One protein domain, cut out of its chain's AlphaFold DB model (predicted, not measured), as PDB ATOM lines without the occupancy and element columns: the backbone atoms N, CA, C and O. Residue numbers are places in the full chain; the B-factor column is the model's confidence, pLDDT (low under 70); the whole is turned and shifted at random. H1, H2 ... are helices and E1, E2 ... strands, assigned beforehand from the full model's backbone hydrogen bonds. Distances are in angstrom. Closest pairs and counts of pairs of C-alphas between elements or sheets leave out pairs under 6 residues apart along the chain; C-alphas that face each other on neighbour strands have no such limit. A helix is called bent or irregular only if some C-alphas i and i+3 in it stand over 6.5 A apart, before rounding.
ATOM      1  N   PHE A   2     223.011 214.522 261.121       68.81
ATOM      2  CA  PHE A   2     224.266 214.842 260.414       68.81
ATOM      3  C   PHE A   2     224.966 213.652 259.742       68.81
ATOM      4  O   PHE A   2     225.429 213.797 258.621       68.81
ATOM      5  N   ILE A   3     224.976 212.469 260.367       69.25
ATOM      6  CA  ILE A   3     225.534 211.238 259.767       69.25
ATOM      7  C   ILE A   3     224.818 210.871 258.455       69.25
ATOM      8  O   ILE A   3     225.460 210.536 257.467       69.25
ATOM      9  N   TRP A   4     223.491 211.005 258.431       69.38
ATOM     10  CA  TRP A   4     222.652 210.689 257.272       69.38
ATOM     11  C   TRP A   4     222.757 211.737 256.170       69.38
ATOM     12  O   TRP A   4     222.859 211.398 254.997       69.38
ATOM     13  N   LEU A   5     222.778 213.013 256.562       74.12
ATOM     14  CA  LEU A   5     222.955 214.128 255.640       74.12
ATOM     15  C   LEU A   5     224.333 214.078 254.974       74.12
ATOM     16  O   LEU A   5     224.429 214.266 253.770       74.12
ATOM     17  N   TYR A   6     225.384 213.775 255.741       75.88
ATOM     18  CA  TYR A   6     226.736 213.614 255.216       75.88
ATOM     19  C   TYR A   6     226.808 212.481 254.192       75.88
ATOM     20  O   TYR A   6     227.325 212.677 253.099       75.88
ATOM     21  N   GLY A   7     226.231 211.325 254.515       71.25
ATOM     22  CA  GLY A   7     226.203 210.201 253.595       71.25
ATOM     23  C   GLY A   7     225.441 210.500 252.292       71.25
ATOM     24  O   GLY A   7     225.903 210.131 251.214       71.25
ATOM     25  N   TYR A   8     224.300 211.193 252.378       69.75
ATOM     26  CA  TYR A   8     223.533 211.612 251.203       69.75
ATOM     27  C   TYR A   8     224.305 212.631 250.347       69.75
ATOM     28  O   TYR A   8     224.410 212.467 249.133       69.75
ATOM     29  N   LEU A   9     224.898 213.651 250.978       70.12
ATOM     30  CA  LEU A   9     225.685 214.685 250.293       70.12
ATOM     31  C   LEU A   9     226.968 214.136 249.662       70.12
ATOM     32  O   LEU A   9     227.408 214.643 248.636       70.12
ATOM     33  N   ALA A  10     227.556 213.097 250.250       68.81
ATOM     34  CA  ALA A  10     228.750 212.447 249.729       68.81
ATOM     35  C   ALA A  10     228.468 211.483 248.556       68.81
ATOM     36  O   ALA A  10     229.401 210.825 248.103       68.81
ATOM     37  N   GLN A  11     227.214 211.366 248.080       63.94
ATOM     38  CA  GLN A  11     226.792 210.468 246.988       63.94
ATOM     39  C   GLN A  11     227.271 209.010 247.146       63.94
ATOM     40  O   GLN A  11     227.337 208.256 246.178       63.94
ATOM     41  N   MET A  12     227.564 208.568 248.375       62.88
ATOM     42  CA  MET A  12     228.184 207.258 248.622       62.88
ATOM     43  C   MET A  12     227.252 206.071 248.337       62.88
ATOM     44  O   MET A  12     227.694 204.926 248.388       62.88
ATOM     45  N   TYR A  13     225.972 206.328 248.056       64.75
ATOM     46  CA  TYR A  13     224.922 205.309 247.962       64.75
ATOM     47  C   TYR A  13     224.355 205.114 246.546       64.75
ATOM     48  O   TYR A  13     223.472 204.279 246.372       64.75
ATOM     49  N   GLY A  14     224.887 205.819 245.538       67.94
ATOM     50  CA  GLY A  14     224.503 205.651 244.128       67.94
ATOM     51  C   GLY A  14     223.250 206.426 243.701       67.94
ATOM     52  O   GLY A  14     222.779 207.315 244.412       67.94
ATOM     53  N   GLU A  15     222.730 206.106 242.511       71.50
ATOM     54  CA  GLU A  15     221.508 206.706 241.964       71.50
ATOM     55  C   GLU A  15     220.254 206.122 242.632       71.50
ATOM     56  O   GLU A  15     220.125 204.907 242.816       71.50
ATOM     57  N   CYS A  16     219.315 206.998 242.994       75.31
ATOM     58  CA  CYS A  16     218.002 206.620 243.500       75.31
ATOM     59  C   CYS A  16     216.973 206.621 242.362       75.31
ATOM     60  O   CYS A  16     216.951 207.522 241.524       75.31
ATOM     61  N   GLY A  17     216.095 205.619 242.339       79.25
ATOM     62  CA  GLY A  17     215.071 205.489 241.311       79.25
ATOM     63  C   GLY A  17     213.828 204.753 241.783       79.25
ATOM     64  O   GLY A  17     213.784 204.166 242.862       79.25
ATOM     65  N   TRP A  18     212.773 204.826 240.978       81.50
ATOM     66  CA  TRP A  18     211.508 204.165 241.272       81.50
ATOM     67  C   TRP A  18     211.581 202.673 240.938       81.50
ATOM     68  O   TRP A  18     211.856 202.306 239.795       81.50
ATOM     69  N   ASN A  19     211.277 201.814 241.912       79.56
ATOM     70  CA  ASN A  19     211.142 200.380 241.703       79.56
ATOM     71  C   ASN A  19     209.646 199.998 241.610       79.56
ATOM     72  O   ASN A  19     208.919 200.097 242.607       79.56
ATOM     73  N   PRO A  20     209.160 199.549 240.434       78.88
ATOM     74  CA  PRO A  20     207.753 199.209 240.235       78.88
ATOM     75  C   PRO A  20     207.321 197.920 240.946       78.88
ATOM     76  O   PRO A  20     206.127 197.742 241.157       78.88
ATOM     77  N   VAL A  21     208.256 197.044 241.333       75.69
ATOM     78  CA  VAL A  21     207.959 195.778 242.028       75.69
ATOM     79  C   VAL A  21     207.654 196.038 243.499       75.69
ATOM     80  O   VAL A  21     206.684 195.522 244.039       75.69
ATOM     81  N   THR A  22     208.452 196.880 244.154       73.31
ATOM     82  CA  THR A  22     208.294 197.186 245.585       73.31
ATOM     83  C   THR A  22     207.425 198.413 245.861       73.31
ATOM     84  O   THR A  22     207.134 198.685 247.030       73.31
ATOM     85  N   HIS A  23     206.998 199.130 244.810       79.81
ATOM     86  CA  HIS A  23     206.242 200.389 244.852       79.81
ATOM     87  C   HIS A  23     206.915 201.486 245.691       79.81
ATOM     88  O   HIS A  23     206.257 202.211 246.442       79.81
ATOM     89  N   LYS A  24     208.245 201.581 245.611       78.56
ATOM     90  CA  LYS A  24     209.058 202.498 246.422       78.56
ATOM     91  C   LYS A  24     210.184 203.105 245.592       78.56
ATOM     92  O   LYS A  24     210.664 202.492 244.642       78.56
ATOM     93  N   CYS A  25     210.628 204.297 245.986       80.75
ATOM     94  CA  CYS A  25     211.907 204.833 245.528       80.75
ATOM     95  C   CYS A  25     213.029 204.168 246.321       80.75
ATOM     96  O   CYS A  25     213.036 204.250 247.550       80.75
ATOM     97  N   ASP A  26     213.960 203.531 245.625       75.69
ATOM     98  CA  ASP A  26     215.070 202.811 246.231       75.69
ATOM     99  C   ASP A  26     216.381 203.062 245.481       75.69
ATOM    100  O   ASP A  26     216.397 203.650 244.399       75.69
ATOM    101  N   PHE A  27     217.491 202.642 246.073       75.81
ATOM    102  CA  PHE A  27     218.795 202.663 245.426       75.81
ATOM    103  C   PHE A  27     218.853 201.556 244.376       75.81
ATOM    104  O   PHE A  27     218.421 200.431 244.636       75.81
ATOM    105  N   PHE A  28     219.370 201.873 243.189       70.06
ATOM    106  CA  PHE A  28     219.539 200.864 242.150       70.06
ATOM    107  C   PHE A  28     220.570 199.815 242.571       70.06
ATOM    108  O   PHE A  28     221.627 200.133 243.127       70.06
ATOM    109  N   ASP A  29     220.260 198.554 242.270       66.12
ATOM    110  CA  ASP A  29     221.178 197.445 242.488       66.12
ATOM    111  C   ASP A  29     222.417 197.635 241.614       66.12
ATOM    112  O   ASP A  29     222.370 197.587 240.385       66.12
ATOM    113  N   THR A  30     223.549 197.871 242.265       66.00
ATOM    114  CA  THR A  30     224.862 197.860 241.626       66.00
ATOM    115  C   THR A  30     225.420 196.434 241.682       66.00
ATOM    116  O   THR A  30     225.159 195.721 242.649       66.00
ATOM    117  N   PRO A  31     226.221 195.988 240.694       61.12
ATOM    118  CA  PRO A  31     226.799 194.637 240.662       61.12
ATOM    119  C   PRO A  31     227.873 194.388 241.744       61.12
ATOM    120  O   PRO A  31     228.635 193.426 241.665       61.12
ATOM    121  N   SER A  32     227.978 195.260 242.745       63.94
ATOM    122  CA  SER A  32     228.865 195.090 243.888       63.94
ATOM    123  C   SER A  32     228.370 193.987 244.825       63.94
ATOM    124  O   SER A  32     227.178 193.757 244.997       63.94
ATOM    125  N   TRP A  33     229.312 193.350 245.521       59.41
ATOM    126  CA  TRP A  33     229.076 192.347 246.572       59.41
ATOM    127  C   TRP A  33     228.282 192.875 247.781       59.41
ATOM    128  O   TRP A  33     227.861 192.100 248.637       59.41
ATOM    129  N   ALA A  34     228.083 194.189 247.858       66.38
ATOM    130  CA  ALA A  34     227.249 194.847 248.842       66.38
ATOM    131  C   ALA A  34     226.230 195.725 248.109       66.38
ATOM    132  O   ALA A  34     226.608 196.693 247.447       66.38
ATOM    133  N   GLN A  35     224.945 195.385 248.232       74.50
ATOM    134  CA  GLN A  35     223.867 196.247 247.759       74.50
ATOM    135  C   GLN A  35     223.812 197.509 248.640       74.50
ATOM    136  O   GLN A  35     223.750 197.383 249.873       74.50
ATOM    137  N   PRO A  36     223.806 198.722 248.056       76.44
ATOM    138  CA  PRO A  36     223.808 199.972 248.819       76.44
ATOM    139  C   PRO A  36     222.595 200.086 249.754       76.44
ATOM    140  O   PRO A  36     222.742 200.536 250.892       76.44
ATOM    141  N   ARG A  37     221.427 199.576 249.328       77.12
ATOM    142  CA  ARG A  37     220.212 199.441 250.152       77.12
ATOM    143  C   ARG A  37     220.493 198.681 251.450       77.12
ATOM    144  O   ARG A  37     220.211 199.168 252.546       77.12
ATOM    145  N   THR A  38     221.062 197.486 251.341       79.75
ATOM    146  CA  THR A  38     221.297 196.591 252.479       79.75
ATOM    147  C   THR A  38     222.327 197.170 253.440       79.75
ATOM    148  O   THR A  38     222.111 197.157 254.653       79.75
ATOM    149  N   VAL A  39     223.403 197.765 252.915       81.19
ATOM    150  CA  VAL A  39     224.412 198.458 253.733       81.19
ATOM    151  C   VAL A  39     223.788 199.622 254.495       81.19
ATOM    152  O   VAL A  39     224.033 199.764 255.694       81.19
ATOM    153  N   TRP A  40     222.946 200.424 253.841       79.56
ATOM    154  CA  TRP A  40     222.267 201.547 254.480       79.56
ATOM    155  C   TRP A  40     221.434 201.084 255.676       79.56
ATOM    156  O   TRP A  40     221.636 201.567 256.793       79.56
ATOM    157  N   PHE A  41     220.539 200.110 255.486       81.88
ATOM    158  CA  PHE A  41     219.690 199.602 256.567       81.88
ATOM    159  C   PHE A  41     220.501 198.933 257.688       81.88
ATOM    160  O   PHE A  41     220.225 199.168 258.867       81.88
ATOM    161  N   LEU A  42     221.545 198.170 257.347       85.69
ATOM    162  CA  LEU A  42     222.427 197.526 258.322       85.69
ATOM    163  C   LEU A  42     223.165 198.560 259.185       85.69
ATOM    164  O   LEU A  42     223.140 198.468 260.414       85.69
ATOM    165  N   VAL A  43     223.795 199.561 258.565       84.56
ATOM    166  CA  VAL A  43     224.512 200.632 259.277       84.56
ATOM    167  C   VAL A  43     223.536 201.458 260.116       84.56
ATOM    168  O   VAL A  43     223.856 201.797 261.261       84.56
ATOM    169  N   THR A  44     222.331 201.716 259.588       82.38
ATOM    170  CA  THR A  44     221.260 202.440 260.294       82.38
ATOM    171  C   THR A  44     220.916 201.783 261.610       82.38
ATOM    172  O   THR A  44     220.823 202.467 262.622       82.38
ATOM    173  N   TRP A  45     220.723 200.467 261.582       86.94
ATOM    174  CA  TRP A  45     220.306 199.688 262.736       86.94
ATOM    175  C   TRP A  45     221.463 199.422 263.704       86.94
ATOM    176  O   TRP A  45     221.318 199.585 264.913       86.94
ATOM    177  N   THR A  46     222.644 199.091 263.182       87.88
ATOM    178  CA  THR A  46     223.797 198.693 264.004       87.88
ATOM    179  C   THR A  46     224.351 199.860 264.825       87.88
ATOM    180  O   THR A  46     224.702 199.692 265.993       87.88
ATOM    181  N   THR A  47     224.398 201.066 264.251       87.19
ATOM    182  CA  THR A  47     224.951 202.261 264.910       87.19
ATOM    183  C   THR A  47     224.273 202.590 266.255       87.19
ATOM    184  O   THR A  47     224.975 202.654 267.268       87.19
ATOM    185  N   PRO A  48     222.938 202.772 266.339       87.12
ATOM    186  CA  PRO A  48     222.263 203.029 267.609       87.12
ATOM    187  C   PRO A  48     222.357 201.838 268.567       87.12
ATOM    188  O   PRO A  48     222.523 202.061 269.765       87.12
ATOM    189  N   CYS A  49     222.334 200.592 268.076       89.00
ATOM    190  CA  CYS A  49     222.536 199.411 268.918       89.00
ATOM    191  C   CYS A  49     223.891 199.442 269.633       89.00
ATOM    192  O   CYS A  49     223.941 199.284 270.853       89.00
ATOM    193  N   ILE A  50     224.982 199.706 268.908       90.88
ATOM    194  CA  ILE A  50     226.330 199.770 269.487       90.88
ATOM    195  C   ILE A  50     226.433 200.912 270.499       90.88
ATOM    196  O   ILE A  50     226.895 200.694 271.619       90.88
ATOM    197  N   ILE A  51     225.976 202.116 270.138       90.12
ATOM    198  CA  ILE A  51     226.036 203.289 271.024       90.12
ATOM    199  C   ILE A  51     225.299 203.006 272.334       90.12
ATOM    200  O   ILE A  51     225.826 203.273 273.415       90.12
ATOM    201  N   ILE A  52     224.101 202.429 272.245       88.94
ATOM    202  CA  ILE A  52     223.275 202.131 273.410       88.94
ATOM    203  C   ILE A  52     223.945 201.063 274.273       88.94
ATOM    204  O   ILE A  52     224.135 201.296 275.466       88.94
ATOM    205  N   VAL A  53     224.388 199.944 273.695       88.38
ATOM    206  CA  VAL A  53     225.069 198.875 274.443       88.38
ATOM    207  C   VAL A  53     226.314 199.403 275.154       88.38
ATOM    208  O   VAL A  53     226.455 199.202 276.361       88.38
ATOM    209  N   ILE A  54     227.179 200.144 274.454       90.81
ATOM    210  CA  ILE A  54     228.378 200.743 275.054       90.81
ATOM    211  C   ILE A  54     227.986 201.694 276.186       90.81
ATOM    212  O   ILE A  54     228.549 201.613 277.277       90.81
ATOM    213  N   SER A  55     226.991 202.559 275.969       89.75
ATOM    214  CA  SER A  55     226.540 203.499 276.996       89.75
ATOM    215  C   SER A  55     226.048 202.784 278.262       89.75
ATOM    216  O   SER A  55     226.441 203.170 279.362       89.75
ATOM    217  N   TYR A  56     225.289 201.689 278.136       85.12
ATOM    218  CA  TYR A  56     224.825 200.907 279.286       85.12
ATOM    219  C   TYR A  56     225.958 200.190 280.005       85.12
ATOM    220  O   TYR A  56     225.976 200.176 281.235       85.12
ATOM    221  N   VAL A  57     226.918 199.628 279.269       87.06
ATOM    222  CA  VAL A  57     228.097 198.997 279.873       87.06
ATOM    223  C   VAL A  57     228.884 200.029 280.684       87.06
ATOM    224  O   VAL A  57     229.227 199.771 281.839       87.06
ATOM    225  N   LEU A  58     229.102 201.229 280.138       87.44
ATOM    226  CA  LEU A  58     229.779 202.320 280.845       87.44
ATOM    227  C   LEU A  58     229.005 202.767 282.092       87.44
ATOM    228  O   LEU A  58     229.609 202.944 283.154       87.44
ATOM    229  N   ILE A  59     227.678 202.903 281.996       86.25
ATOM    230  CA  ILE A  59     226.815 203.236 283.137       86.25
ATOM    231  C   ILE A  59     226.915 202.149 284.211       86.25
ATOM    232  O   ILE A  59     227.138 202.462 285.379       86.25
ATOM    233  N   PHE A  60     226.833 200.872 283.839       82.75
ATOM    234  CA  PHE A  60     226.912 199.753 284.776       82.75
ATOM    235  C   PHE A  60     228.255 199.712 285.518       82.75
ATOM    236  O   PHE A  60     228.291 199.569 286.745       82.75
ATOM    237  N   VAL A  61     229.365 199.916 284.799       84.81
ATOM    238  CA  VAL A  61     230.706 199.999 285.396       84.81
ATOM    239  C   VAL A  61     230.788 201.172 286.377       84.81
ATOM    240  O   VAL A  61     231.254 200.992 287.507       84.81
ATOM    241  N   LYS A  62     230.276 202.353 286.005       82.44
ATOM    242  CA  LYS A  62     230.272 203.536 286.880       82.44
ATOM    243  C   LYS A  62     229.372 203.374 288.102       82.44
ATOM    244  O   LYS A  62     229.775 203.779 289.189       82.44
ATOM    245  N   VAL A  63     228.213 202.730 287.977       76.56
ATOM    246  CA  VAL A  63     227.315 202.442 289.108       76.56
ATOM    247  C   VAL A  63     227.965 201.463 290.086       76.56
ATOM    248  O   VAL A  63     227.910 201.686 291.297       76.56
ATOM    249  N   LYS A  64     228.643 200.420 289.590       77.38
ATOM    250  CA  LYS A  64     229.362 199.456 290.441       77.38
ATOM    251  C   LYS A  64     230.562 200.098 291.146       77.38
ATOM    252  O   LYS A  64     230.817 199.819 292.316       77.38
ATOM    253  N   GLN A  65     231.267 200.999 290.462       77.00
ATOM    254  CA  GLN A  65     232.374 201.767 291.035       77.00
ATOM    255  C   GLN A  65     231.891 202.804 292.063       77.00
ATOM    256  O   GLN A  65     232.511 202.956 293.113       77.00
ATOM    257  N   SER A  66     230.758 203.457 291.799       67.06
ATOM    258  CA  SER A  66     230.105 204.387 292.724       67.06
ATOM    259  C   SER A  66     229.644 203.662 293.990       67.06
ATOM    260  O   SER A  66     230.023 204.070 295.084       67.06
ATOM    261  N   GLY A  67     228.969 202.509 293.852       68.00
ATOM    262  CA  GLY A  67     228.552 201.629 294.958       68.00
ATOM    263  C   GLY A  67     229.672 201.332 295.958       68.00
ATOM    264  O   GLY A  67     229.469 201.407 297.167       68.00
ATOM    265  N   ARG A  68     230.881 201.075 295.449       63.44
ATOM    266  CA  ARG A  68     232.064 200.801 296.272       63.44
ATOM    267  C   ARG A  68     232.633 202.049 296.960       63.44
ATOM    268  O   ARG A  68     233.153 201.931 298.062       63.44
ATOM    269  N   ASN A  69     232.499 203.230 296.352       63.25
ATOM    270  CA  ASN A  69     232.987 204.499 296.906       63.25
ATOM    271  C   ASN A  69     232.052 205.114 297.969       63.25
ATOM    272  O   ASN A  69     232.510 205.914 298.785       63.25
ATOM    273  N   ILE A  70     230.757 204.774 297.964       64.94
ATOM    274  CA  ILE A  70     229.761 205.326 298.905       64.94
ATOM    275  C   ILE A  70     229.832 204.633 300.270       64.94
ATOM    276  O   ILE A  70     229.714 205.305 301.291       64.94
ATOM    277  N   ILE A  71     230.113 203.321 300.298       62.38
ATOM    278  CA  ILE A  71     230.326 202.546 301.539       62.38
ATOM    279  C   ILE A  71     231.452 203.167 302.388       62.38
ATOM    280  O   ILE A  71     231.451 203.064 303.608       62.38
ATOM    281  N   THR A  72     232.388 203.878 301.757       62.03
ATOM    282  CA  THR A  72     233.527 204.521 302.425       62.03
ATOM    283  C   THR A  72     233.239 205.945 302.937       62.03
ATOM    284  O   THR A  72     234.087 206.501 303.626       62.03
ATOM    285  N   ARG A  73     232.100 206.582 302.601       62.88
ATOM    286  CA  ARG A  73     231.897 208.044 302.789       62.88
ATOM    287  C   ARG A  73     230.728 208.502 303.682       62.88
ATOM    288  O   ARG A  73     230.597 209.705 303.887       62.88
ATOM    289  N   GLY A  74     229.965 207.597 304.295       61.31
ATOM    290  CA  GLY A  74     229.078 207.923 305.426       61.31
ATOM    291  C   GLY A  74     227.676 208.469 305.090       61.31
ATOM    292  O   GLY A  74     227.402 209.005 304.015       61.31
ATOM    293  N   ASP A  75     226.784 208.309 306.071       64.56
ATOM    294  CA  ASP A  75     225.328 208.124 305.952       64.56
ATOM    295  C   ASP A  75     224.495 209.285 305.372       64.56
ATOM    296  O   ASP A  75     223.372 209.058 304.929       64.56
ATOM    297  N   GLY A  76     225.013 210.515 305.287       61.19
ATOM    298  CA  GLY A  76     224.245 211.687 304.820       61.19
ATOM    299  C   GLY A  76     224.079 211.810 303.296       61.19
ATOM    300  O   GLY A  76     223.100 212.381 302.826       61.19
ATOM    301  N   MET A  77     224.998 211.252 302.501       64.12
ATOM    302  CA  MET A  77     224.927 211.283 301.026       64.12
ATOM    303  C   MET A  77     223.908 210.270 300.470       64.12
ATOM    304  O   MET A  77     223.484 210.360 299.318       64.12
ATOM    305  N   THR A  78     223.499 209.297 301.286       68.19
ATOM    306  CA  THR A  78     222.712 208.135 300.852       68.19
ATOM    307  C   THR A  78     221.316 208.504 300.349       68.19
ATOM    308  O   THR A  78     220.889 207.951 299.339       68.19
ATOM    309  N   TYR A  79     220.626 209.467 300.975       67.00
ATOM    310  CA  TYR A  79     219.274 209.863 300.560       67.00
ATOM    311  C   TYR A  79     219.272 210.667 299.248       67.00
ATOM    312  O   TYR A  79     218.456 210.392 298.367       67.00
ATOM    313  N   VAL A  80     220.205 211.617 299.082       73.44
ATOM    314  CA  VAL A  80     220.358 212.403 297.841       73.44
ATOM    315  C   VAL A  80     220.742 211.473 296.701       73.44
ATOM    316  O   VAL A  80     220.123 211.499 295.641       73.44
ATOM    317  N   LEU A  81     221.708 210.586 296.941       75.56
ATOM    318  CA  LEU A  81     222.126 209.600 295.963       75.56
ATOM    319  C   LEU A  81     220.998 208.625 295.608       75.56
ATOM    320  O   LEU A  81     220.830 208.311 294.436       75.56
ATOM    321  N   ALA A  82     220.210 208.152 296.578       69.31
ATOM    322  CA  ALA A  82     219.068 207.281 296.309       69.31
ATOM    323  C   ALA A  82     218.011 207.985 295.443       69.31
ATOM    324  O   ALA A  82     217.433 207.366 294.544       69.31
ATOM    325  N   HIS A  83     217.781 209.282 295.666       71.31
ATOM    326  CA  HIS A  83     216.847 210.077 294.868       71.31
ATOM    327  C   HIS A  83     217.365 210.346 293.444       71.31
ATOM    328  O   HIS A  83     216.615 210.211 292.477       71.31
ATOM    329  N   VAL A  84     218.654 210.664 293.297       72.94
ATOM    330  CA  VAL A  84     219.317 210.835 291.991       72.94
ATOM    331  C   VAL A  84     219.327 209.511 291.228       72.94
ATOM    332  O   VAL A  84     218.845 209.456 290.100       72.94
ATOM    333  N   LYS A  85     219.732 208.416 291.878       72.50
ATOM    334  CA  LYS A  85     219.735 207.069 291.299       72.50
ATOM    335  C   LYS A  85     218.348 206.644 290.823       72.50
ATOM    336  O   LYS A  85     218.208 206.172 289.706       72.50
ATOM    337  N   THR A  86     217.291 206.884 291.604       71.69
ATOM    338  CA  THR A  86     215.921 206.557 291.162       71.69
ATOM    339  C   THR A  86     215.412 207.435 290.017       71.69
ATOM    340  O   THR A  86     214.500 207.009 289.305       71.69
ATOM    341  N   ARG A  87     215.933 208.654 289.823       71.12
ATOM    342  CA  ARG A  87     215.640 209.480 288.635       71.12
ATOM    343  C   ARG A  87     216.419 208.959 287.420       71.12
ATOM    344  O   ARG A  87     215.810 208.738 286.376       71.12
ATOM    345  N   GLU A  88     217.706 208.663 287.582       72.56
ATOM    346  CA  GLU A  88     218.571 208.076 286.546       72.56
ATOM    347  C   GLU A  88     218.079 206.695 286.078       72.56
ATOM    348  O   GLU A  88     218.025 206.427 284.877       72.56
ATOM    349  N   ASP A  89     217.624 205.840 286.998       73.44
ATOM    350  CA  ASP A  89     217.052 204.519 286.703       73.44
ATOM    351  C   ASP A  89     215.758 204.635 285.876       73.44
ATOM    352  O   ASP A  89     215.491 203.815 285.000       73.44
ATOM    353  N   LYS A  90     214.940 205.674 286.105       78.19
ATOM    354  CA  LYS A  90     213.718 205.909 285.312       78.19
ATOM    355  C   LYS A  90     214.054 206.349 283.893       78.19
ATOM    356  O   LYS A  90     213.472 205.818 282.948       78.19
ATOM    357  N   THR A  91     214.983 207.292 283.749       77.69
ATOM    358  CA  THR A  91     215.419 207.796 282.441       77.69
ATOM    359  C   THR A  91     216.117 206.701 281.640       77.69
ATOM    360  O   THR A  91     215.794 206.486 280.475       77.69
ATOM    361  N   SER A  92     217.009 205.931 282.264       80.56
ATOM    362  CA  SER A  92     217.663 204.795 281.610       80.56
ATOM    363  C   SER A  92     216.674 203.676 281.281       80.56
ATOM    364  O   SER A  92     216.733 203.127 280.187       80.56
ATOM    365  N   ARG A  93     215.688 203.366 282.133       79.38
ATOM    366  CA  ARG A  93     214.637 202.400 281.772       79.38
ATOM    367  C   ARG A  93     213.805 202.875 280.582       79.38
ATOM    368  O   ARG A  93     213.451 202.064 279.733       79.38
ATOM    369  N   MET A  94     213.507 204.170 280.503       82.25
ATOM    370  CA  MET A  94     212.830 204.758 279.348       82.25
ATOM    371  C   MET A  94     213.650 204.566 278.070       82.25
ATOM    372  O   MET A  94     213.108 204.069 277.089       82.25
ATOM    373  N   ILE A  95     214.945 204.900 278.090       83.94
ATOM    374  CA  ILE A  95     215.849 204.734 276.939       83.94
ATOM    375  C   ILE A  95     215.870 203.275 276.459       83.94
ATOM    376  O   ILE A  95     215.825 203.027 275.257       83.94
ATOM    377  N   PHE A  96     215.848 202.303 277.376       82.56
ATOM    378  CA  PHE A  96     215.779 200.883 277.022       82.56
ATOM    379  C   PHE A  96     214.462 200.515 276.323       82.56
ATOM    380  O   PHE A  96     214.459 199.764 275.351       82.56
ATOM    381  N   VAL A  97     213.335 201.068 276.781       84.19
ATOM    382  CA  VAL A  97     212.031 200.871 276.127       84.19
ATOM    383  C   VAL A  97     212.026 201.486 274.724       84.19
ATOM    384  O   VAL A  97     211.527 200.855 273.793       84.19
ATOM    385  N   VAL A  98     212.625 202.670 274.548       86.19
ATOM    386  CA  VAL A  98     212.810 203.294 273.223       86.19
ATOM    387  C   VAL A  98     213.621 202.389 272.309       86.19
ATOM    388  O   VAL A  98     213.235 202.152 271.167       86.19
ATOM    389  N   PHE A  99     214.727 201.860 272.824       86.06
ATOM    390  CA  PHE A  99     215.600 200.963 272.087       86.06
ATOM    391  C   PHE A  99     214.873 199.696 271.636       86.06
ATOM    392  O   PHE A  99     214.954 199.325 270.470       86.06
ATOM    393  N   LEU A 100     214.115 199.063 272.532       86.69
ATOM    394  CA  LEU A 100     213.362 197.862 272.197       86.69
ATOM    395  C   LEU A 100     212.297 198.142 271.129       86.69
ATOM    396  O   LEU A 100     212.171 197.374 270.179       86.69
ATOM    397  N   ALA A 101     211.568 199.257 271.248       87.50
ATOM    398  CA  ALA A 101     210.603 199.678 270.235       87.50
ATOM    399  C   ALA A 101     211.281 199.922 268.876       87.50
ATOM    400  O   ALA A 101     210.782 199.465 267.850       87.50
ATOM    401  N   TYR A 102     212.448 200.571 268.875       88.12
ATOM    402  CA  TYR A 102     213.267 200.758 267.680       88.12
ATOM    403  C   TYR A 102     213.691 199.418 267.060       88.12
ATOM    404  O   TYR A 102     213.526 199.226 265.857       88.12
ATOM    405  N   CYS A 103     214.158 198.455 267.861       88.31
ATOM    406  CA  CYS A 103     214.502 197.121 267.370       88.31
ATOM    407  C   CYS A 103     213.299 196.428 266.725       88.31
ATOM    408  O   CYS A 103     213.432 195.918 265.622       88.31
ATOM    409  N   VAL A 104     212.126 196.448 267.360       88.50
ATOM    410  CA  VAL A 104     210.914 195.825 266.801       88.50
ATOM    411  C   VAL A 104     210.484 196.488 265.489       88.50
ATOM    412  O   VAL A 104     210.002 195.797 264.597       88.50
ATOM    413  N   CYS A 105     210.685 197.801 265.340       89.31
ATOM    414  CA  CYS A 105     210.294 198.508 264.120       89.31
ATOM    415  C   CYS A 105     211.304 198.350 262.971       89.31
ATOM    416  O   CYS A 105     210.906 198.317 261.810       89.31
ATOM    417  N   VAL A 106     212.605 198.253 263.270       88.19
ATOM    418  CA  VAL A 106     213.677 198.332 262.256       88.19
ATOM    419  C   VAL A 106     214.341 196.986 261.958       88.19
ATOM    420  O   VAL A 106     214.735 196.739 260.822       88.19
ATOM    421  N   LEU A 107     214.439 196.082 262.933       89.62
ATOM    422  CA  LEU A 107     215.044 194.761 262.725       89.62
ATOM    423  C   LEU A 107     214.312 193.913 261.668       89.62
ATOM    424  O   LEU A 107     214.984 193.268 260.868       89.62
ATOM    425  N   PRO A 108     212.969 193.889 261.593       90.06
ATOM    426  CA  PRO A 108     212.296 193.033 260.618       90.06
ATOM    427  C   PRO A 108     212.609 193.415 259.167       90.06
ATOM    428  O   PRO A 108     212.821 192.541 258.330       90.06
ATOM    429  N   ILE A 109     212.695 194.719 258.874       87.69
ATOM    430  CA  ILE A 109     213.009 195.196 257.524       87.69
ATOM    431  C   ILE A 109     214.482 194.957 257.164       87.69
ATOM    432  O   ILE A 109     214.776 194.610 256.024       87.69
ATOM    433  N   THR A 110     215.413 195.066 258.124       87.50
ATOM    434  CA  THR A 110     216.833 194.765 257.870       87.50
ATOM    435  C   THR A 110     217.039 193.285 257.571       87.50
ATOM    436  O   THR A 110     217.762 192.955 256.636       87.50
ATOM    437  N   VAL A 111     216.372 192.392 258.312       89.00
ATOM    438  CA  VAL A 111     216.454 190.941 258.094       89.00
ATOM    439  C   VAL A 111     215.915 190.559 256.717       89.00
ATOM    440  O   VAL A 111     216.573 189.802 256.009       89.00
ATOM    441  N   VAL A 112     214.766 191.104 256.305       87.38
ATOM    442  CA  VAL A 112     214.200 190.813 254.976       87.38
ATOM    443  C   VAL A 112     215.089 191.335 253.851       87.38
ATOM    444  O   VAL A 112     215.344 190.593 252.910       87.38
ATOM    445  N   ASN A 113     215.647 192.542 253.979       82.62
ATOM    446  CA  ASN A 113     216.565 193.090 252.974       82.62
ATOM    447  C   ASN A 113     217.870 192.280 252.827       82.62
ATOM    448  O   ASN A 113     218.512 192.346 251.784       82.62
ATOM    449  N   ILE A 114     218.281 191.526 253.854       83.38
ATOM    450  CA  ILE A 114     219.447 190.628 253.783       83.38
ATOM    451  C   ILE A 114     219.051 189.254 253.225       83.38
ATOM    452  O   ILE A 114     219.806 188.659 252.460       83.38
ATOM    453  N   ALA A 115     217.895 188.729 253.636       84.00
ATOM    454  CA  ALA A 115     217.449 187.382 253.285       84.00
ATOM    455  C   ALA A 115     216.884 187.279 251.861       84.00
ATOM    456  O   ALA A 115     216.990 186.220 251.244       84.00
ATOM    457  N   ASP A 116     216.291 188.355 251.342       79.94
ATOM    458  CA  ASP A 116     215.676 188.391 250.016       79.94
ATOM    459  C   ASP A 116     216.126 189.619 249.204       79.94
ATOM    460  O   ASP A 116     215.351 190.548 248.975       79.94
ATOM    461  N   PRO A 117     217.387 189.630 248.737       70.50
ATOM    462  CA  PRO A 117     217.943 190.724 247.939       70.50
ATOM    463  C   PRO A 117     217.337 190.841 246.529       70.50
ATOM    464  O   PRO A 117     217.686 191.763 245.799       70.50
ATOM    465  N   HIS A 118     216.467 189.907 246.124       69.00
ATOM    466  CA  HIS A 118     215.803 189.890 244.815       69.00
ATOM    467  C   HIS A 118     214.289 190.141 244.907       69.00
ATOM    468  O   HIS A 118     213.578 189.905 243.931       69.00
ATOM    469  N   ASP A 119     213.797 190.609 246.060       71.00
ATOM    470  CA  ASP A 119     212.401 191.003 246.277       71.00
ATOM    471  C   ASP A 119     211.370 189.903 245.902       71.00
ATOM    472  O   ASP A 119     210.243 190.207 245.495       71.00
ATOM    473  N   LYS A 120     211.713 188.613 246.072       74.81
ATOM    474  CA  LYS A 120     210.823 187.465 245.782       74.81
ATOM    475  C   LYS A 120     209.561 187.458 246.652       74.81
ATOM    476  O   LYS A 120     208.509 186.991 246.216       74.81
ATOM    477  N   HIS A 121     209.645 187.973 247.874       78.44
ATOM    478  CA  HIS A 121     208.556 188.067 248.841       78.44
ATOM    479  C   HIS A 121     208.088 189.513 249.045       78.44
ATOM    480  O   HIS A 121     208.037 190.025 250.166       78.44
ATOM    481  N   THR A 122     207.662 190.160 247.959       79.94
ATOM    482  CA  THR A 122     207.229 191.567 247.940       79.94
ATOM    483  C   THR A 122     206.195 191.910 249.026       79.94
ATOM    484  O   THR A 122     206.323 192.934 249.699       79.94
ATOM    485  N   ASN A 123     205.206 191.041 249.271       84.06
ATOM    486  CA  ASN A 123     204.161 191.273 250.282       84.06
ATOM    487  C   ASN A 123     204.730 191.426 251.704       84.06
ATOM    488  O   ASN A 123     204.312 192.314 252.448       84.06
ATOM    489  N   LEU A 124     205.708 190.595 252.083       85.19
ATOM    490  CA  LEU A 124     206.347 190.663 253.402       85.19
ATOM    491  C   LEU A 124     207.223 191.914 253.522       85.19
ATOM    492  O   LEU A 124     207.166 192.613 254.536       85.19
ATOM    493  N   THR A 125     207.964 192.252 252.464       84.19
ATOM    494  CA  THR A 125     208.783 193.472 252.393       84.19
ATOM    495  C   THR A 125     207.938 194.740 252.543       84.19
ATOM    496  O   THR A 125     208.358 195.705 253.184       84.19
ATOM    497  N   VAL A 126     206.721 194.773 251.989       86.06
ATOM    498  CA  VAL A 126     205.792 195.902 252.164       86.06
ATOM    499  C   VAL A 126     205.274 195.985 253.602       86.06
ATOM    500  O   VAL A 126     205.321 197.067 254.185       86.06
ATOM    501  N   ILE A 127     204.873 194.867 254.216       89.25
ATOM    502  CA  ILE A 127     204.385 194.846 255.607       89.25
ATOM    503  C   ILE A 127     205.457 195.354 256.580       89.25
ATOM    504  O   ILE A 127     205.192 196.249 257.387       89.25
ATOM    505  N   PHE A 128     206.684 194.835 256.497       89.62
ATOM    506  CA  PHE A 128     207.760 195.275 257.390       89.62
ATOM    507  C   PHE A 128     208.207 196.705 257.123       89.62
ATOM    508  O   PHE A 128     208.651 197.394 258.038       89.62
ATOM    509  N   TYR A 129     208.023 197.194 255.901       87.38
ATOM    510  CA  TYR A 129     208.218 198.602 255.607       87.38
ATOM    511  C   TYR A 129     207.164 199.481 256.287       87.38
ATOM    512  O   TYR A 129     207.517 200.505 256.859       87.38
ATOM    513  N   CYS A 130     205.889 199.077 256.319       88.94
ATOM    514  CA  CYS A 130     204.871 199.785 257.104       88.94
ATOM    515  C   CYS A 130     205.232 199.826 258.600       88.94
ATOM    516  O   CYS A 130     205.122 200.876 259.233       88.94
ATOM    517  N   VAL A 131     205.720 198.711 259.151       89.69
ATOM    518  CA  VAL A 131     206.213 198.631 260.538       89.69
ATOM    519  C   VAL A 131     207.422 199.549 260.759       89.69
ATOM    520  O   VAL A 131     207.491 200.237 261.776       89.69
ATOM    521  N   TYR A 132     208.330 199.639 259.788       89.19
ATOM    522  CA  TYR A 132     209.450 200.575 259.822       89.19
ATOM    523  C   TYR A 132     208.979 202.035 259.894       89.19
ATOM    524  O   TYR A 132     209.468 202.789 260.731       89.19
ATOM    525  N   TRP A 133     207.979 202.439 259.103       88.69
ATOM    526  CA  TRP A 133     207.398 203.788 259.203       88.69
ATOM    527  C   TRP A 133     206.689 204.036 260.536       88.69
ATOM    528  O   TRP A 133     206.677 205.165 261.032       88.69
ATOM    529  N   LEU A 134     206.156 202.994 261.175       87.44
ATOM    530  CA  LEU A 134     205.525 203.123 262.486       87.44
ATOM    531  C   LEU A 134     206.504 203.612 263.569       87.44
ATOM    532  O   LEU A 134     206.066 204.182 264.570       87.44
ATOM    533  N   GLN A 135     207.822 203.508 263.347       86.75
ATOM    534  CA  GLN A 135     208.835 204.053 264.257       86.75
ATOM    535  C   GLN A 135     208.634 205.555 264.546       86.75
ATOM    536  O   GLN A 135     208.907 206.018 265.655       86.75
ATOM    537  N   TYR A 136     208.125 206.331 263.577       85.75
ATOM    538  CA  TYR A 136     207.861 207.763 263.761       85.75
ATOM    539  C   TYR A 136     206.711 208.001 264.751       85.75
ATOM    540  O   TYR A 136     206.728 208.964 265.523       85.75
ATOM    541  N   CYS A 137     205.741 207.085 264.798       83.81
ATOM    542  CA  CYS A 137     204.665 207.089 265.783       83.81
ATOM    543  C   CYS A 137     205.166 206.637 267.162       83.81
ATOM    544  O   CYS A 137     204.760 207.207 268.176       83.81
ATOM    545  N   CYS A 138     206.090 205.670 267.215       81.69
ATOM    546  CA  CYS A 138     206.664 205.188 268.470       81.69
ATOM    547  C   CYS A 138     207.324 206.311 269.277       81.69
ATOM    548  O   CYS A 138     207.129 206.361 270.489       81.69
ATOM    549  N   ASN A 139     208.015 207.254 268.625       77.94
ATOM    550  CA  ASN A 139     208.601 208.414 269.303       77.94
ATOM    551  C   ASN A 139     207.541 209.211 270.087       77.94
ATOM    552  O   ASN A 139     207.724 209.472 271.274       77.94
ATOM    553  N   ASN A 140     206.390 209.510 269.475       79.56
ATOM    554  CA  ASN A 140     205.284 210.219 270.134       79.56
ATOM    555  C   ASN A 140     204.712 209.431 271.322       79.56
ATOM    556  O   ASN A 140     204.510 209.984 272.404       79.56
ATOM    557  N   VAL A 141     204.503 208.125 271.146       77.31
ATOM    558  CA  VAL A 141     203.989 207.243 272.204       77.31
ATOM    559  C   VAL A 141     204.955 207.191 273.387       77.31
ATOM    560  O   VAL A 141     204.537 207.291 274.538       77.31
ATOM    561  N   ILE A 142     206.255 207.101 273.117       80.38
ATOM    562  CA  ILE A 142     207.294 207.105 274.143       80.38
ATOM    563  C   ILE A 142     207.270 208.419 274.922       80.38
ATOM    564  O   ILE A 142     207.264 208.373 276.152       80.38
ATOM    565  N   TYR A 143     207.223 209.576 274.257       74.19
ATOM    566  CA  TYR A 143     207.196 210.870 274.949       74.19
ATOM    567  C   TYR A 143     205.967 211.016 275.850       74.19
ATOM    568  O   TYR A 143     206.100 211.417 277.012       74.19
ATOM    569  N   VAL A 144     204.792 210.625 275.351       73.81
ATOM    570  CA  VAL A 144     203.548 210.661 276.128       73.81
ATOM    571  C   VAL A 144     203.628 209.714 277.322       73.81
ATOM    572  O   VAL A 144     203.337 210.127 278.440       73.81
ATOM    573  N   LEU A 145     204.060 208.465 277.127       71.12
ATOM    574  CA  LEU A 145     204.102 207.464 278.197       71.12
ATOM    575  C   LEU A 145     205.175 207.744 279.253       71.12
ATOM    576  O   LEU A 145     204.997 207.378 280.422       71.12
ATOM    577  N   SER A 146     206.277 208.373 278.851       69.94
ATOM    578  CA  SER A 146     207.445 208.563 279.707       69.94
ATOM    579  C   SER A 146     207.300 209.731 280.662       69.94
ATOM    580  O   SER A 146     207.709 209.632 281.823       69.94
ATOM    581  N   ASN A 147     206.688 210.826 280.212       71.06
ATOM    582  CA  ASN A 147     206.468 211.960 281.088       71.06
ATOM    583  C   ASN A 147     205.156 211.789 281.858       71.06
ATOM    584  O   ASN A 147     204.059 211.767 281.298       71.06
ATOM    585  N   ARG A 148     205.270 211.715 283.185       67.88
ATOM    586  CA  ARG A 148     204.113 211.605 284.082       67.88
ATOM    587  C   ARG A 148     203.190 212.822 283.978       67.88
ATOM    588  O   ARG A 148     201.986 212.656 284.133       67.88
ATOM    589  N   VAL A 149     203.745 213.993 283.659       68.88
ATOM    590  CA  VAL A 149     202.999 215.242 283.454       68.88
ATOM    591  C   VAL A 149     202.164 215.166 282.177       68.88
ATOM    592  O   VAL A 149     200.964 215.429 282.223       68.88
ATOM    593  N   TYR A 150     202.750 214.707 281.061       75.44
ATOM    594  CA  TYR A 150     201.995 214.512 279.817       75.44
ATOM    595  C   TYR A 150     200.902 213.464 280.002       75.44
ATOM    596  O   TYR A 150     199.748 213.738 279.695       75.44
ATOM    597  N   ARG A 151     201.207 212.307 280.603       75.62
ATOM    598  CA  ARG A 151     200.184 211.293 280.905       75.62
ATOM    599  C   ARG A 151     199.011 211.844 281.711       75.62
ATOM    600  O   ARG A 151     197.876 211.485 281.418       75.62
ATOM    601  N   GLN A 152     199.266 212.690 282.706       72.44
ATOM    602  CA  GLN A 152     198.205 213.295 283.511       72.44
ATOM    603  C   GLN A 152     197.355 214.280 282.704       72.44
ATOM    604  O   GLN A 152     196.132 214.182 282.756       72.44
ATOM    605  N   ALA A 153     197.973 215.157 281.911       80.00
ATOM    606  CA  ALA A 153     197.252 216.081 281.037       80.00
ATOM    607  C   ALA A 153     196.395 215.338 279.993       80.00
ATOM    608  O   ALA A 153     195.224 215.664 279.812       80.00
ATOM    609  N   TYR A 154     196.940 214.280 279.381       79.00
ATOM    610  CA  TYR A 154     196.201 213.416 278.457       79.00
ATOM    611  C   TYR A 154     195.045 212.687 279.144       79.00
ATOM    612  O   TYR A 154     193.968 212.600 278.565       79.00
ATOM    613  N   CYS A 155     195.226 212.188 280.371       71.31
ATOM    614  CA  CYS A 155     194.134 211.558 281.116       71.31
ATOM    615  C   CYS A 155     193.005 212.554 281.393       71.31
ATOM    616  O   CYS A 155     191.852 212.212 281.164       71.31
ATOM    617  N   ILE A 156     193.329 213.775 281.831       77.12
ATOM    618  CA  ILE A 156     192.336 214.831 282.070       77.12
ATOM    619  C   ILE A 156     191.582 215.131 280.769       77.12
ATOM    620  O   ILE A 156     190.359 215.008 280.733       77.12
ATOM    621  N   PHE A 157     192.302 215.404 279.680       81.12
ATOM    622  CA  PHE A 157     191.708 215.690 278.375       81.12
ATOM    623  C   PHE A 157     190.818 214.545 277.859       81.12
ATOM    624  O   PHE A 157     189.675 214.767 277.470       81.12
ATOM    625  N   LEU A 158     191.290 213.295 277.918       76.81
ATOM    626  CA  LEU A 158     190.529 212.123 277.467       76.81
ATOM    627  C   LEU A 158     189.283 211.857 278.321       76.81
ATOM    628  O   LEU A 158     188.289 211.355 277.800       76.81
ATOM    629  N   THR A 159     189.307 212.194 279.614       71.12
ATOM    630  CA  THR A 159     188.122 212.076 280.477       71.12
ATOM    631  C   THR A 159     187.074 213.163 280.247       71.12
ATOM    632  O   THR A 159     185.905 212.912 280.538       71.12
ATOM    633  N   GLU A 160     187.467 214.323 279.712       72.50
ATOM    634  CA  GLU A 160     186.552 215.403 279.307       72.50
ATOM    635  C   GLU A 160     185.926 215.122 277.928       72.50
ATOM    636  O   GLU A 160     184.733 215.334 277.733       72.50
ATOM    637  N   VAL A 161     186.702 214.575 276.982       77.50
ATOM    638  CA  VAL A 161     186.236 214.284 275.610       77.50
ATOM    639  C   VAL A 161     185.423 212.982 275.526       77.50
ATOM    640  O   VAL A 161     184.480 212.893 274.743       77.50
ATOM    641  N   CYS A 162     185.742 211.977 276.352       65.62
ATOM    642  CA  CYS A 162     185.043 210.689 276.385       65.62
ATOM    643  C   CYS A 162     184.491 210.379 277.795       65.62
ATOM    644  O   CYS A 162     185.164 209.717 278.597       65.62
ATOM    645  N   PRO A 163     183.218 210.724 278.085       63.53
ATOM    646  CA  PRO A 163     182.536 210.370 279.332       63.53
ATOM    647  C   PRO A 163     182.594 208.878 279.732       63.53
ATOM    648  O   PRO A 163     182.700 208.606 280.932       63.53
ATOM    649  N   PRO A 164     182.555 207.884 278.810       64.31
ATOM    650  CA  PRO A 164     182.640 206.475 279.203       64.31
ATOM    651  C   PRO A 164     184.036 206.058 279.698       64.31
ATOM    652  O   PRO A 164     184.133 205.187 280.564       64.31
ATOM    653  N   LEU A 165     185.115 206.713 279.247       59.28
ATOM    654  CA  LEU A 165     186.484 206.430 279.710       59.28
ATOM    655  C   LEU A 165     186.728 206.896 281.153       59.28
ATOM    656  O   LEU A 165     187.584 206.351 281.852       59.28
ATOM    657  N   ARG A 166     185.925 207.853 281.634       57.06
ATOM    658  CA  ARG A 166     185.945 208.370 283.011       57.06
ATOM    659  C   ARG A 166     185.690 207.285 284.064       57.06
ATOM    660  O   ARG A 166     186.150 207.420 285.196       57.06
ATOM    661  N   ARG A 167     184.978 206.210 283.698       59.34
ATOM    662  CA  ARG A 167     184.728 205.057 284.580       59.34
ATOM    663  C   ARG A 167     185.919 204.095 284.649       59.34
ATOM    664  O   ARG A 167     186.125 203.487 285.691       59.34
ATOM    665  N   LEU A 168     186.707 203.993 283.577       61.47
ATOM    666  CA  LEU A 168     187.843 203.066 283.461       61.47
ATOM    667  C   LEU A 168     189.145 203.651 284.026       61.47
ATOM    668  O   LEU A 168     189.951 202.930 284.603       61.47
ATOM    669  N   LEU A 169     189.338 204.966 283.894       63.97
ATOM    670  CA  LEU A 169     190.556 205.670 284.311       63.97
ATOM    671  C   LEU A 169     190.581 206.104 285.786       63.97
ATOM    672  O   LEU A 169     191.533 206.773 286.165       63.97
ATOM    673  N   GLY A 170     189.574 205.731 286.591       57.16
ATOM    674  CA  GLY A 170     189.555 205.833 288.060       57.16
ATOM    675  C   GLY A 170     190.167 207.113 288.649       57.16
ATOM    676  O   GLY A 170     191.372 207.165 288.846       57.16
TER     677      GLY A 170
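AT A GLANCE: This is residues 2 to 170 of the 304 residues of the protein "G-protein coupled receptor moody" of Amphibalanus amphitrite (UniProt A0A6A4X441). Three long helices, H2, the bent H3 and H4, run up and down in a loose row with H3 in the middle; residues 64 to 69 and 71 to 77, round the H2 to H3 turn, stick out. H5 turns off the end of H4 as an arm with small H6 at its tip, while the strand hairpin E1 and E2 lies by the beginning of H2. The 169 printed residues, mostly helix, hold H1, E1, E2, H2, H3, H4, H5 and H6, the strands antiparallel. The whole is loose, radius of gyration of the C-alphas 22.6 A, and flat, spanning 67 by 53 by 28 A.

HOW THE PARTS SIT: Start at H1, residues 2 to 9, which touches no helix. In the hairpin of E1, residues 16 to 19, and E2, residues 24 to 27, find N 26 and O 17 2.8 A apart, within hydrogen-bond range. H2, residues 36 to 70, precedes H3, residues 77 to 115, one helix by its hydrogen bonds but bent: C-alphas 105 and 108 are 6.8 A apart, and arms H3a, 77 to 105, and H3b, 108 to 115, stand at a steep tilt of 50 degrees. H2 and H3a touch as a helical hairpin, a shallow tilt of 16 degrees, closest C-alphas Cys 49 and Phe 99, 7.8 A. H4, residues 122 to 146, touches H3a with closest C-alphas Tyr 132 and Cys 105, 4.8 A, at a shallow tilt of 21 degrees, opposite ways; H2 and H4 are apart. H5, residues 148 to 161, and H4 only just touch, only at the corner, with 3 pairs of C-alphas within 8 A, closest Val 144 and Tyr 150, 5.6 A, about perpendicular at 79 degrees. H6, residues 165 to 168, touches H5 only at the corner. Every O i to N i+4 pair is within range in H1, H3a, H3b and H5, but 30 of 31 in H2 and 17 of 21 in H4; H6 is too short for one.

IN THESE COORDINATES: Find C-alpha 2 at (224.266, 214.842, 260.414), where H1 begins. H2 runs 50.7 A, H3a 41.7 A and H4 36.0 A; H4 ends at C-alpha 146, (207.445, 208.563, 279.707).

THE WHOLE: The C-alphas farthest apart, Pro 20 and Gly 74, are 69.1 A apart. The printed part has no cut and no long link. Mean pLDDT of the printed part is 76.9; look for values under 70 at residues 66 to 79 and 162 to 170, among others.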